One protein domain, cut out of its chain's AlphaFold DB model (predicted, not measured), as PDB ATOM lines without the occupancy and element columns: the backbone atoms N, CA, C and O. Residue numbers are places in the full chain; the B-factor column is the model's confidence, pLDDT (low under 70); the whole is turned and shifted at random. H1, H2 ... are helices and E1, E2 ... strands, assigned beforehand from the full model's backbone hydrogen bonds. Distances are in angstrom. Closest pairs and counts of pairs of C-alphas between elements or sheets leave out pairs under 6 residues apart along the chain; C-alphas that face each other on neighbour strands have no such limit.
ATOM      1  N   ASP A   2     -31.717  -6.712  64.797       35.84
ATOM      2  CA  ASP A   2     -31.485  -7.182  66.160       35.84
ATOM      3  C   ASP A   2     -32.380  -6.401  67.126       35.84
ATOM      4  O   ASP A   2     -32.075  -5.277  67.519       35.84
ATOM      5  N   PHE A   3     -33.521  -6.986  67.489       44.97
ATOM      6  CA  PHE A   3     -34.433  -6.450  68.499       44.97
ATOM      7  C   PHE A   3     -33.897  -6.730  69.911       44.97
ATOM      8  O   PHE A   3     -34.559  -7.351  70.735       44.97
ATOM      9  N   ASN A   4     -32.699  -6.235  70.229       42.12
ATOM     10  CA  ASN A   4     -32.228  -6.112  71.615       42.12
ATOM     11  C   ASN A   4     -32.869  -4.874  72.282       42.12
ATOM     12  O   ASN A   4     -32.200  -4.034  72.876       42.12
ATOM     13  N   SER A   5     -34.193  -4.731  72.143       49.75
ATOM     14  CA  SER A   5     -34.987  -3.572  72.575       49.75
ATOM     15  C   SER A   5     -35.571  -3.725  73.982       49.75
ATOM     16  O   SER A   5     -36.518  -3.023  74.332       49.75
ATOM     17  N   THR A   6     -35.060  -4.650  74.795       54.47
ATOM     18  CA  THR A   6     -35.711  -5.073  76.048       54.47
ATOM     19  C   THR A   6     -35.797  -3.980  77.118       54.47
ATOM     20  O   THR A   6     -36.559  -4.131  78.070       54.47
ATOM     21  N   ASN A   7     -35.095  -2.854  76.950       65.31
ATOM     22  CA  ASN A   7     -35.120  -1.736  77.895       65.31
ATOM     23  C   ASN A   7     -35.436  -0.362  77.294       65.31
ATOM     24  O   ASN A   7     -35.392   0.624  78.030       65.31
ATOM     25  N   HIS A   8     -35.773  -0.267  76.005       82.44
ATOM     26  CA  HIS A   8     -36.117   1.037  75.435       82.44
ATOM     27  C   HIS A   8     -37.464   1.519  75.975       82.44
ATOM     28  O   HIS A   8     -38.443   0.770  75.969       82.44
ATOM     29  N   VAL A   9     -37.498   2.763  76.452       88.81
ATOM     30  CA  VAL A   9     -38.724   3.443  76.877       88.81
ATOM     31  C   VAL A   9     -39.128   4.404  75.770       88.81
ATOM     32  O   VAL A   9     -38.434   5.380  75.504       88.81
ATOM     33  N   TYR A  10     -40.267   4.131  75.145       88.81
ATOM     34  CA  TYR A  10     -40.862   4.974  74.121       88.81
ATOM     35  C   TYR A  10     -41.717   6.050  74.789       88.81
ATOM     36  O   TYR A  10     -42.632   5.728  75.552       88.81
ATOM     37  N   ARG A  11     -41.446   7.326  74.495       89.25
ATOM     38  CA  ARG A  11     -42.316   8.446  74.887       89.25
ATOM     39  C   ARG A  11     -43.508   8.477  73.944       89.25
ATOM     40  O   ARG A  11     -43.358   8.912  72.811       89.25
ATOM     41  N   CYS A  12     -44.652   7.985  74.401       87.75
ATOM     42  CA  CYS A  12     -45.848   7.790  73.593       87.75
ATOM     43  C   CYS A  12     -46.939   8.789  73.972       87.75
ATOM     44  O   CYS A  12     -47.290   8.908  75.146       87.75
ATOM     45  N   VAL A  13     -47.527   9.448  72.978       85.12
ATOM     46  CA  VAL A  13     -48.735  10.265  73.164       85.12
ATOM     47  C   VAL A  13     -49.940   9.463  72.681       85.12
ATOM     48  O   VAL A  13     -49.918   8.991  71.542       85.12
ATOM     49  N   PRO A  14     -50.984   9.272  73.504       80.75
ATOM     50  CA  PRO A  14     -52.180   8.582  73.061       80.75
ATOM     51  C   PRO A  14     -52.857   9.380  71.936       80.75
ATOM     52  O   PRO A  14     -52.986  10.603  72.045       80.75
ATOM     53  N   PRO A  15     -53.330   8.718  70.865       74.50
ATOM     54  CA  PRO A  15     -54.210   9.343  69.893       74.50
ATOM     55  C   PRO A  15     -55.510   9.668  70.635       74.50
ATOM     56  O   PRO A  15     -56.293   8.779  70.957       74.50
ATOM     57  N   VAL A  16     -55.659  10.934  71.021       64.62
ATOM     58  CA  VAL A  16     -56.675  11.444  71.950       64.62
ATOM     59  C   VAL A  16     -58.068  10.871  71.658       64.62
ATOM     60  O   VAL A  16     -58.543  10.918  70.522       64.62
ATOM     61  N   LEU A  17     -58.760  10.396  72.697       56.97
ATOM     62  CA  LEU A  17     -60.211  10.202  72.664       56.97
ATOM     63  C   LEU A  17     -60.877  11.571  72.524       56.97
ATOM     64  O   LEU A  17     -60.995  12.299  73.502       56.97
ATOM     65  N   GLY A  18     -61.282  11.941  71.311       45.09
ATOM     66  CA  GLY A  18     -62.084  13.145  71.082       45.09
ATOM     67  C   GLY A  18     -61.295  14.454  71.161       45.09
ATOM     68  O   GLY A  18     -61.309  15.178  72.153       45.09
ATOM     69  N   ILE A  19     -60.676  14.825  70.045       48.97
ATOM     70  CA  ILE A  19     -60.278  16.206  69.757       48.97
ATOM     71  C   ILE A  19     -61.556  17.066  69.693       48.97
ATOM     72  O   ILE A  19     -62.209  17.077  68.650       48.97
ATOM     73  N   LYS A  20     -61.937  17.763  70.777       40.28
ATOM     74  CA  LYS A  20     -62.544  19.112  70.678       40.28
ATOM     75  C   LYS A  20     -62.667  19.878  71.997       40.28
ATOM     76  O   LYS A  20     -62.217  21.009  72.052       40.28
ATOM     77  N   GLU A  21     -63.208  19.299  73.065       40.12
ATOM     78  CA  GLU A  21     -63.594  20.112  74.242       40.12
ATOM     79  C   GLU A  21     -62.444  20.371  75.233       40.12
ATOM     80  O   GLU A  21     -62.455  21.373  75.943       40.12
ATOM     81  N   ALA A  22     -61.392  19.545  75.227       41.53
ATOM     82  CA  ALA A  22     -60.161  19.807  75.983       41.53
ATOM     83  C   ALA A  22     -59.190  20.770  75.262       41.53
ATOM     84  O   ALA A  22     -58.259  21.285  75.879       41.53
ATOM     85  N   TYR A  23     -59.392  21.017  73.960       41.75
ATOM     86  CA  TYR A  23     -58.544  21.912  73.161       41.75
ATOM     87  C   TYR A  23     -58.848  23.397  73.423       41.75
ATOM     88  O   TYR A  23     -57.930  24.214  73.389       41.75
ATOM     89  N   ASP A  24     -60.086  23.742  73.788       42.75
ATOM     90  CA  ASP A  24     -60.514  25.135  73.990       42.75
ATOM     91  C   ASP A  24     -60.046  25.759  75.329       42.75
ATOM     92  O   ASP A  24     -60.273  26.946  75.566       42.75
ATOM     93  N   SER A  25     -59.360  25.006  76.205       45.50
ATOM     94  CA  SER A  25     -58.918  25.476  77.534       45.50
ATOM     95  C   SER A  25     -57.401  25.690  77.704       45.50
ATOM     96  O   SER A  25     -56.975  26.121  78.776       45.50
ATOM     97  N   GLY A  26     -56.578  25.462  76.666       43.41
ATOM     98  CA  GLY A  26     -55.130  25.758  76.692       43.41
ATOM     99  C   GLY A  26     -54.173  24.553  76.655       43.41
ATOM    100  O   GLY A  26     -53.000  24.695  77.006       43.41
ATOM    101  N   ALA A  27     -54.636  23.383  76.202       49.09
ATOM    102  CA  ALA A  27     -53.864  22.134  76.137       49.09
ATOM    103  C   ALA A  27     -52.706  22.109  75.109       49.09
ATOM    104  O   ALA A  27     -51.954  21.137  75.065       49.09
ATOM    105  N   GLU A  28     -52.495  23.163  74.311       47.59
ATOM    106  CA  GLU A  28     -51.408  23.207  73.315       47.59
ATOM    107  C   GLU A  28     -49.986  23.194  73.912       47.59
ATOM    108  O   GLU A  28     -49.026  23.019  73.167       47.59
ATOM    109  N   LYS A  29     -49.804  23.358  75.234       57.28
ATOM    110  CA  LYS A  29     -48.454  23.463  75.823       57.28
ATOM    111  C   LYS A  29     -47.888  22.193  76.464       57.28
ATOM    112  O   LYS A  29     -46.671  22.106  76.524       57.28
ATOM    113  N   ASN A  30     -48.701  21.225  76.903       71.75
ATOM    114  CA  ASN A  30     -48.219  20.034  77.628       71.75
ATOM    115  C   ASN A  30     -49.104  18.800  77.339       71.75
ATOM    116  O   ASN A  30     -50.081  18.578  78.057       71.75
ATOM    117  N   PRO A  31     -48.808  17.991  76.303       77.44
ATOM    118  CA  PRO A  31     -49.586  16.788  76.011       77.44
ATOM    119  C   PRO A  31     -49.418  15.724  77.104       77.44
ATOM    120  O   PRO A  31     -48.372  15.655  77.754       77.44
ATOM    121  N   VAL A  32     -50.420  14.850  77.258       83.38
ATOM    122  CA  VAL A  32     -50.289  13.626  78.065       83.38
ATOM    123  C   VAL A  32     -49.249  12.717  77.414       83.38
ATOM    124  O   VAL A  32     -49.371  12.384  76.234       83.38
ATOM    125  N   VAL A  33     -48.248  12.289  78.184       87.19
ATOM    126  CA  VAL A  33     -47.177  11.407  77.699       87.19
ATOM    127  C   VAL A  33     -47.083  10.171  78.583       87.19
ATOM    128  O   VAL A  33     -47.031  10.261  79.804       87.19
ATOM    129  N   PHE A  34     -47.000   9.007  77.948       91.44
ATOM    130  CA  PHE A  34     -46.711   7.735  78.596       91.44
ATOM    131  C   PHE A  34     -45.319   7.258  78.199       91.44
ATOM    132  O   PHE A  34     -45.011   7.133  77.015       91.44
ATOM    133  N   GLY A  35     -44.486   6.931  79.180       92.50
ATOM    134  CA  GLY A  35     -43.272   6.158  78.949       92.50
ATOM    135  C   GLY A  35     -43.623   4.679  78.896       92.50
ATOM    136  O   GLY A  35     -43.957   4.105  79.929       92.50
ATOM    137  N   LEU A  36     -43.549   4.047  77.727       93.62
ATOM    138  CA  LEU A  36     -43.962   2.654  77.533       93.62
ATOM    139  C   LEU A  36     -42.802   1.781  77.055       93.62
ATOM    140  O   LEU A  36     -41.976   2.210  76.254       93.62
ATOM    141  N   LYS A  37     -42.757   0.531  77.514       91.50
ATOM    142  CA  LYS A  37     -41.854  -0.517  77.020       91.50
ATOM    143  C   LYS A  37     -42.656  -1.563  76.253       91.50
ATOM    144  O   LYS A  37     -43.758  -1.922  76.663       91.50
ATOM    145  N   CYS A  38     -42.095  -2.096  75.173       90.56
ATOM    146  CA  CYS A  38     -42.712  -3.226  74.483       90.56
ATOM    147  C   CYS A  38     -42.578  -4.514  75.308       90.56
ATOM    148  O   CYS A  38     -41.555  -4.745  75.961       90.56
ATOM    149  N   ILE A  39     -43.580  -5.383  75.223       89.81
ATOM    150  CA  ILE A  39     -43.481  -6.789  75.603       89.81
ATOM    151  C   ILE A  39     -42.864  -7.533  74.405       89.81
ATOM    152  O   ILE A  39     -43.450  -7.524  73.322       89.81
ATOM    153  N   ALA A  80     -43.405   2.885  82.322       93.69
ATOM    154  CA  ALA A  80     -42.275   3.502  83.005       93.69
ATOM    155  C   ALA A  80     -42.662   4.797  83.733       93.69
ATOM    156  O   ALA A  80     -42.175   5.038  84.833       93.69
ATOM    157  N   PHE A  81     -43.509   5.627  83.120       93.69
ATOM    158  CA  PHE A  81     -44.009   6.873  83.707       93.69
ATOM    159  C   PHE A  81     -45.267   7.368  82.983       93.69
ATOM    160  O   PHE A  81     -45.551   6.944  81.858       93.69
ATOM    161  N   ILE A  82     -45.981   8.293  83.625       92.56
ATOM    162  CA  ILE A  82     -47.134   9.026  83.093       92.56
ATOM    163  C   ILE A  82     -46.912  10.509  83.411       92.56
ATOM    164  O   ILE A  82     -46.617  10.851  84.552       92.56
ATOM    165  N   GLU A  83     -47.012  11.373  82.406       90.19
ATOM    166  CA  GLU A  83     -46.810  12.821  82.523       90.19
ATOM    167  C   GLU A  83     -48.052  13.574  82.031       90.19
ATOM    168  O   GLU A  83     -48.683  13.181  81.044       90.19
ATOM    169  N   ASN A  84     -48.357  14.696  82.691       85.88
ATOM    170  CA  ASN A  84     -49.409  15.654  82.323       85.88
ATOM    171  C   ASN A  84     -50.840  15.084  82.282       85.88
ATOM    172  O   ASN A  84     -51.732  15.707  81.708       85.88
ATOM    173  N   LEU A  85     -51.087  13.913  82.881       87.06
ATOM    174  CA  LEU A  85     -52.431  13.356  83.006       87.06
ATOM    175  C   LEU A  85     -53.093  13.880  84.282       87.06
ATOM    176  O   LEU A  85     -52.654  13.558  85.381       87.06
ATOM    177  N   VAL A  86     -54.176  14.639  84.134       86.00
ATOM    178  CA  VAL A  86     -55.012  15.086  85.254       86.00
ATOM    179  C   VAL A  86     -56.402  14.484  85.100       86.00
ATOM    180  O   VAL A  86     -57.065  14.716  84.092       86.00
ATOM    181  N   LEU A  87     -56.838  13.716  86.098       83.19
ATOM    182  CA  LEU A  87     -58.169  13.108  86.163       83.19
ATOM    183  C   LEU A  87     -58.839  13.528  87.470       83.19
ATOM    184  O   LEU A  87     -58.226  13.447  88.533       83.19
ATOM    185  N   ASP A  88     -60.075  14.022  87.390       80.50
ATOM    186  CA  ASP A  88     -60.845  14.508  88.545       80.50
ATOM    187  C   ASP A  88     -60.070  15.495  89.444       80.50
ATOM    188  O   ASP A  88     -60.193  15.494  90.668       80.50
ATOM    189  N   GLY A  89     -59.228  16.335  88.833       77.88
ATOM    190  CA  GLY A  89     -58.398  17.321  89.534       77.88
ATOM    191  C   GLY A  89     -57.129  16.767  90.192       77.88
ATOM    192  O   GLY A  89     -56.392  17.542  90.797       77.88
ATOM    193  N   ASN A  90     -56.840  15.470  90.052       82.69
ATOM    194  CA  ASN A  90     -55.623  14.841  90.562       82.69
ATOM    195  C   ASN A  90     -54.643  14.544  89.428       82.69
ATOM    196  O   ASN A  90     -55.023  14.003  88.390       82.69
ATOM    197  N   GLU A  91     -53.369  14.868  89.647       88.12
ATOM    198  CA  GLU A  91     -52.295  14.454  88.749       88.12
ATOM    199  C   GLU A  91     -52.029  12.952  88.906       88.12
ATOM    200  O   GLU A  91     -51.820  12.443  90.009       88.12
ATOM    201  N   ILE A  92     -52.042  12.242  87.783       89.81
ATOM    202  CA  ILE A  92     -51.868  10.800  87.709       89.81
ATOM    203  C   ILE A  92     -50.457  10.505  87.222       89.81
ATOM    204  O   ILE A  92     -50.121  10.754  86.065       89.81
ATOM    205  N   THR A  93     -49.642   9.936  88.107       91.81
ATOM    206  CA  THR A  93     -48.228   9.631  87.832       91.81
ATOM    207  C   THR A  93     -47.912   8.136  87.888       91.81
ATOM    208  O   THR A  93     -46.839   7.714  87.453       91.81
ATOM    209  N   ASP A  94     -48.849   7.312  88.368       93.62
ATOM    210  CA  ASP A  94     -48.692   5.868  88.524       93.62
ATOM    211  C   ASP A  94     -49.775   5.068  87.781       93.62
ATOM    212  O   ASP A  94     -50.890   5.533  87.527       93.62
ATOM    213  N   PHE A  95     -49.438   3.823  87.438       93.62
ATOM    214  CA  PHE A  95     -50.317   2.964  86.652       93.62
ATOM    215  C   PHE A  95     -51.571   2.499  87.405       93.62
ATOM    216  O   PHE A  95     -52.585   2.247  86.761       93.62
ATOM    217  N   ASP A  96     -51.540   2.350  88.733       93.50
ATOM    218  CA  ASP A  96     -52.719   1.875  89.465       93.50
ATOM    219  C   ASP A  96     -53.802   2.950  89.505       93.50
ATOM    220  O   ASP A  96     -54.960   2.659  89.195       93.50
ATOM    221  N   SER A  97     -53.422   4.190  89.811       92.56
ATOM    222  CA  SER A  97     -54.316   5.347  89.737       92.56
ATOM    223  C   SER A  97     -54.852   5.529  88.319       92.56
ATOM    224  O   SER A  97     -56.059   5.673  88.129       92.56
ATOM    225  N   PHE A  98     -53.983   5.413  87.309       92.75
ATOM    226  CA  PHE A  98     -54.381   5.436  85.902       92.75
ATOM    227  C   PHE A  98     -55.405   4.348  85.561       92.75
ATOM    228  O   PHE A  98     -56.466   4.655  85.034       92.75
ATOM    229  N   TYR A  99     -55.124   3.086  85.879       92.25
ATOM    230  CA  TYR A  99     -55.980   1.958  85.510       92.25
ATOM    231  C   TYR A  99     -57.378   2.047  86.138       92.25
ATOM    232  O   TYR A  99     -58.344   1.555  85.561       92.25
ATOM    233  N   ASN A 100     -57.483   2.663  87.318       90.94
ATOM    234  CA  ASN A 100     -58.742   2.790  88.045       90.94
ATOM    235  C   ASN A 100     -59.567   4.018  87.631       90.94
ATOM    236  O   ASN A 100     -60.792   3.958  87.696       90.94
ATOM    237  N   LEU A 101     -58.913   5.126  87.265       87.62
ATOM    238  CA  LEU A 101     -59.572   6.418  87.028       87.62
ATOM    239  C   LEU A 101     -59.694   6.772  85.543       87.62
ATOM    240  O   LEU A 101     -60.553   7.568  85.169       87.62
ATOM    241  N   ALA A 102     -58.824   6.231  84.689       87.25
ATOM    242  CA  ALA A 102     -58.792   6.606  83.284       87.25
ATOM    243  C   ALA A 102     -59.988   6.044  82.501       87.25
ATOM    244  O   ALA A 102     -60.479   4.951  82.802       87.25
ATOM    245  N   PRO A 103     -60.409   6.742  81.429       86.69
ATOM    246  CA  PRO A 103     -61.385   6.211  80.491       86.69
ATOM    247  C   PRO A 103     -60.960   4.832  79.948       86.69
ATOM    248  O   PRO A 103     -59.775   4.645  79.623       86.69
ATOM    249  N   PRO A 104     -61.891   3.869  79.799       87.81
ATOM    250  CA  PRO A 104     -61.578   2.510  79.355       87.81
ATOM    251  C   PRO A 104     -60.810   2.445  78.035       87.81
ATOM    252  O   PRO A 104     -59.992   1.551  77.825       87.81
ATOM    253  N   GLU A 105     -61.048   3.386  77.129       85.81
ATOM    254  CA  GLU A 105     -60.403   3.412  75.826       85.81
ATOM    255  C   GLU A 105     -58.935   3.848  75.924       85.81
ATOM    256  O   GLU A 105     -58.103   3.354  75.160       85.81
ATOM    257  N   LEU A 106     -58.587   4.701  76.894       86.56
ATOM    258  CA  LEU A 106     -57.202   5.093  77.152       86.56
ATOM    259  C   LEU A 106     -56.433   3.933  77.794       86.56
ATOM    260  O   LEU A 106     -55.317   3.626  77.374       86.56
ATOM    261  N   VAL A 107     -57.062   3.225  78.739       90.25
ATOM    262  CA  VAL A 107     -56.522   1.976  79.298       90.25
ATOM    263  C   VAL A 107     -56.316   0.948  78.183       90.25
ATOM    264  O   VAL A 107     -55.224   0.403  78.036       90.25
ATOM    265  N   SER A 108     -57.327   0.737  77.333       89.69
ATOM    266  CA  SER A 108     -57.262  -0.173  76.182       89.69
ATOM    267  C   SER A 108     -56.124   0.183  75.226       89.69
ATOM    268  O   SER A 108     -55.427  -0.710  74.737       89.69
ATOM    269  N   TRP A 109     -55.905   1.474  74.972       90.12
ATOM    270  CA  TRP A 109     -54.800   1.932  74.141       90.12
ATOM    271  C   TRP A 109     -53.441   1.602  74.763       90.12
ATOM    272  O   TRP A 109     -52.616   1.010  74.072       90.12
ATOM    273  N   VAL A 110     -53.223   1.894  76.053       91.62
ATOM    274  CA  VAL A 110     -51.961   1.557  76.742       91.62
ATOM    275  C   VAL A 110     -51.696   0.055  76.670       91.62
ATOM    276  O   VAL A 110     -50.595  -0.352  76.300       91.62
ATOM    277  N   CYS A 111     -52.714  -0.772  76.936       90.56
ATOM    278  CA  CYS A 111     -52.617  -2.225  76.806       90.56
ATOM    279  C   CYS A 111     -52.177  -2.631  75.390       90.56
ATOM    280  O   CYS A 111     -51.226  -3.389  75.224       90.56
ATOM    281  N   LYS A 112     -52.829  -2.104  74.347       89.62
ATOM    282  CA  LYS A 112     -52.477  -2.418  72.952       89.62
ATOM    283  C   LYS A 112     -51.073  -1.944  72.586       89.62
ATOM    284  O   LYS A 112     -50.373  -2.644  71.861       89.62
ATOM    285  N   ALA A 113     -50.669  -0.777  73.077       90.62
ATOM    286  CA  ALA A 113     -49.362  -0.204  72.807       90.62
ATOM    287  C   ALA A 113     -48.244  -1.079  73.387       90.62
ATOM    288  O   ALA A 113     -47.332  -1.448  72.656       90.62
ATOM    289  N   VAL A 114     -48.333  -1.512  74.651       91.81
ATOM    290  CA  VAL A 114     -47.272  -2.348  75.249       91.81
ATOM    291  C   VAL A 114     -47.126  -3.714  74.567       91.81
ATOM    292  O   VAL A 114     -46.014  -4.229  74.488       91.81
ATOM    293  N   TYR A 115     -48.202  -4.274  74.005       90.25
ATOM    294  CA  TYR A 115     -48.162  -5.516  73.219       90.25
ATOM    295  C   TYR A 115     -47.798  -5.307  71.735       90.25
ATOM    296  O   TYR A 115     -47.663  -6.282  70.997       90.25
ATOM    297  N   SER A 116     -47.633  -4.066  71.264       87.19
ATOM    298  CA  SER A 116     -47.379  -3.762  69.851       87.19
ATOM    299  C   SER A 116     -46.188  -2.829  69.662       87.19
ATOM    300  O   SER A 116     -46.280  -1.614  69.835       87.19
ATOM    301  N   SER A 117     -45.071  -3.390  69.191       78.56
ATOM    302  CA  SER A 117     -43.894  -2.603  68.799       78.56
ATOM    303  C   SER A 117     -44.223  -1.555  67.732       78.56
ATOM    304  O   SER A 117     -43.738  -0.429  67.809       78.56
ATOM    305  N   TYR A 118     -45.100  -1.892  66.782       81.50
ATOM    306  CA  TYR A 118     -45.552  -0.976  65.737       81.50
ATOM    307  C   TYR A 118     -46.252   0.261  66.312       81.50
ATOM    308  O   TYR A 118     -45.908   1.384  65.949       81.50
ATOM    309  N   VAL A 119     -47.204   0.071  67.235       80.69
ATOM    310  CA  VAL A 119     -47.929   1.190  67.860       80.69
ATOM    311  C   VAL A 119     -46.955   2.097  68.606       80.69
ATOM    312  O   VAL A 119     -47.031   3.313  68.447       80.69
ATOM    313  N   LEU A 120     -46.012   1.530  69.358       82.19
ATOM    314  CA  LEU A 120     -45.012   2.307  70.095       82.19
ATOM    315  C   LEU A 120     -44.121   3.139  69.167       82.19
ATOM    316  O   LEU A 120     -43.916   4.320  69.427       82.19
ATOM    317  N   SER A 121     -43.639   2.563  68.061       75.94
ATOM    318  CA  SER A 121     -42.784   3.281  67.105       75.94
ATOM    319  C   SER A 121     -43.496   4.440  66.401       75.94
ATOM    320  O   SER A 121     -42.868   5.456  66.126       75.94
ATOM    321  N   VAL A 122     -44.797   4.316  66.110       72.19
ATOM    322  CA  VAL A 122     -45.582   5.398  65.482       72.19
ATOM    323  C   VAL A 122     -45.788   6.582  66.430       72.19
ATOM    324  O   VAL A 122     -45.856   7.720  65.976       72.19
ATOM    325  N   HIS A 123     -45.889   6.321  67.734       70.69
ATOM    326  CA  HIS A 123     -46.194   7.342  68.739       70.69
ATOM    327  C   HIS A 123     -44.951   7.839  69.492       70.69
ATOM    328  O   HIS A 123     -45.099   8.620  70.428       70.69
ATOM    329  N   GLU A 124     -43.749   7.406  69.102       68.38
ATOM    330  CA  GLU A 124     -42.488   7.807  69.725       68.38
ATOM    331  C   GLU A 124     -42.178   9.289  69.457       68.38
ATOM    332  O   GLU A 124     -41.932   9.696  68.320       68.38
ATOM    333  N   ILE A 125     -42.104  10.096  70.518       63.62
ATOM    334  CA  ILE A 125     -41.475  11.418  70.462       63.62
ATOM    335  C   ILE A 125     -39.961  11.225  70.571       63.62
ATOM    336  O   ILE A 125     -39.448  10.859  71.632       63.62
ATOM    337  N   LYS A 126     -39.243  11.496  69.479       56.59
ATOM    338  CA  LYS A 126     -37.781  11.629  69.490       56.59
ATOM    339  C   LYS A 126     -37.434  13.063  69.884       56.59
ATOM    340  O   LYS A 126     -37.889  13.990  69.217       56.59
ATOM    341  N   ASN A 127     -36.682  13.217  70.973       46.38
ATOM    342  CA  ASN A 127     -36.050  14.492  71.327       46.38
ATOM    343  C   ASN A 127     -34.958  14.850  70.318       46.38
ATOM    344  O   ASN A 127     -34.237  13.917  69.891       46.38
TER     345      ASN A 127
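This is residues 2 to 39 and 80 to 127 of the 127 residues of an uncharacterized protein of Desulfobacteraceae bacterium 4572_35.1 (UniProt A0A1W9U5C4). A small three-strand sheet, E1 E2 E3, turns where E3 runs on into E4, and a second small hairpin, E4 E5, follows; three helices then fold back, H1 packing by E4 and E5, H2 returning antiparallel beside H1, and H3 turning a corner to reach E1. Residues 18 to 29, in the long link from E1 to E2, stick out from this body. The printed part has 86 residues, in the order E1 E2 E3 E4 E5 H1 H2 H3, and both sheets are antiparallel. The class is mixed, helices and strands, with 41 residues, under half, in named elements. The whole is compact, with a radius of gyration of the C-alphas of 13.3 A, yet elongated in outline, 44 by 26 by 19 A.

Find C-alpha 10 at (-40.862, 4.974, 74.121), where E1, residues 10 to 12, begins. Go on to E2, residues 33 to 36, 9.3 A long, and, beyond the cut, to E3, residues 80 to 83, 10.4 A long. E4, residues 85 to 87, and E5, residues 90 to 92, measure 6.6 A and 6.2 A. H1, residues 95 to 101, spans 9.9 A. From C-alpha 104 at (-61.578, 2.510, 79.355), H2 runs 15.7 A to residue 114. H3, residues 117 to 122, ends with C-alpha 122 at (-45.582, 5.398, 65.482).

Begin with the inner strand E2. E1 and E2 form a hairpin, with N 10 and O 36 2.8 A apart, within hydrogen-bond range. On E2's other side E3 is antiparallel, with N 35 and O 81 at 2.9 A. E3 runs on into E4 at 68 degrees. E4 and E5 form a hairpin, with N 92 and O 85 at 2.8 A. The closest C-alphas of E5 and H1 are those of Ile 92 and Phe 98, 6.2 A apart. H1 and H2 are close but not clearly touching, the C-alphas of Tyr 99 and Val 107 6.2 A apart, at a shallow tilt of 23 degrees, opposite ways. H2 only grazes the sheet E1 E2 E3, with residues 110 to 114; its closest pair with E2 is the C-alphas of Leu 36 and Val 114, 6.4 A. H3 only grazes it too, with residues 117 to 122, the C-alphas of Tyr 10 and Leu 120 being 6.4 A apart. H2 and H3 touch only at the corner, at Ala 113 and Val 119, whose C-alphas are 5.3 A apart, and are only just about perpendicular, at 70.2 degrees. H1 and H3 are apart. In H1, H2 and H3 every O i to N i+4 pair is within hydrogen-bond range.

Look at Asp 2 and Ser 25 for the two C-alphas farthest apart, 44.1 A. Residues 40 to 79 are not printed, and C-alphas 39 and 80 stand 12.7 A apart across this cut. The link from E1 to E2 is long, 20 residues. The mean pLDDT of the printed part is 76.5; residues 2 to 7, 16 to 29 and 124 to 127 are under 70.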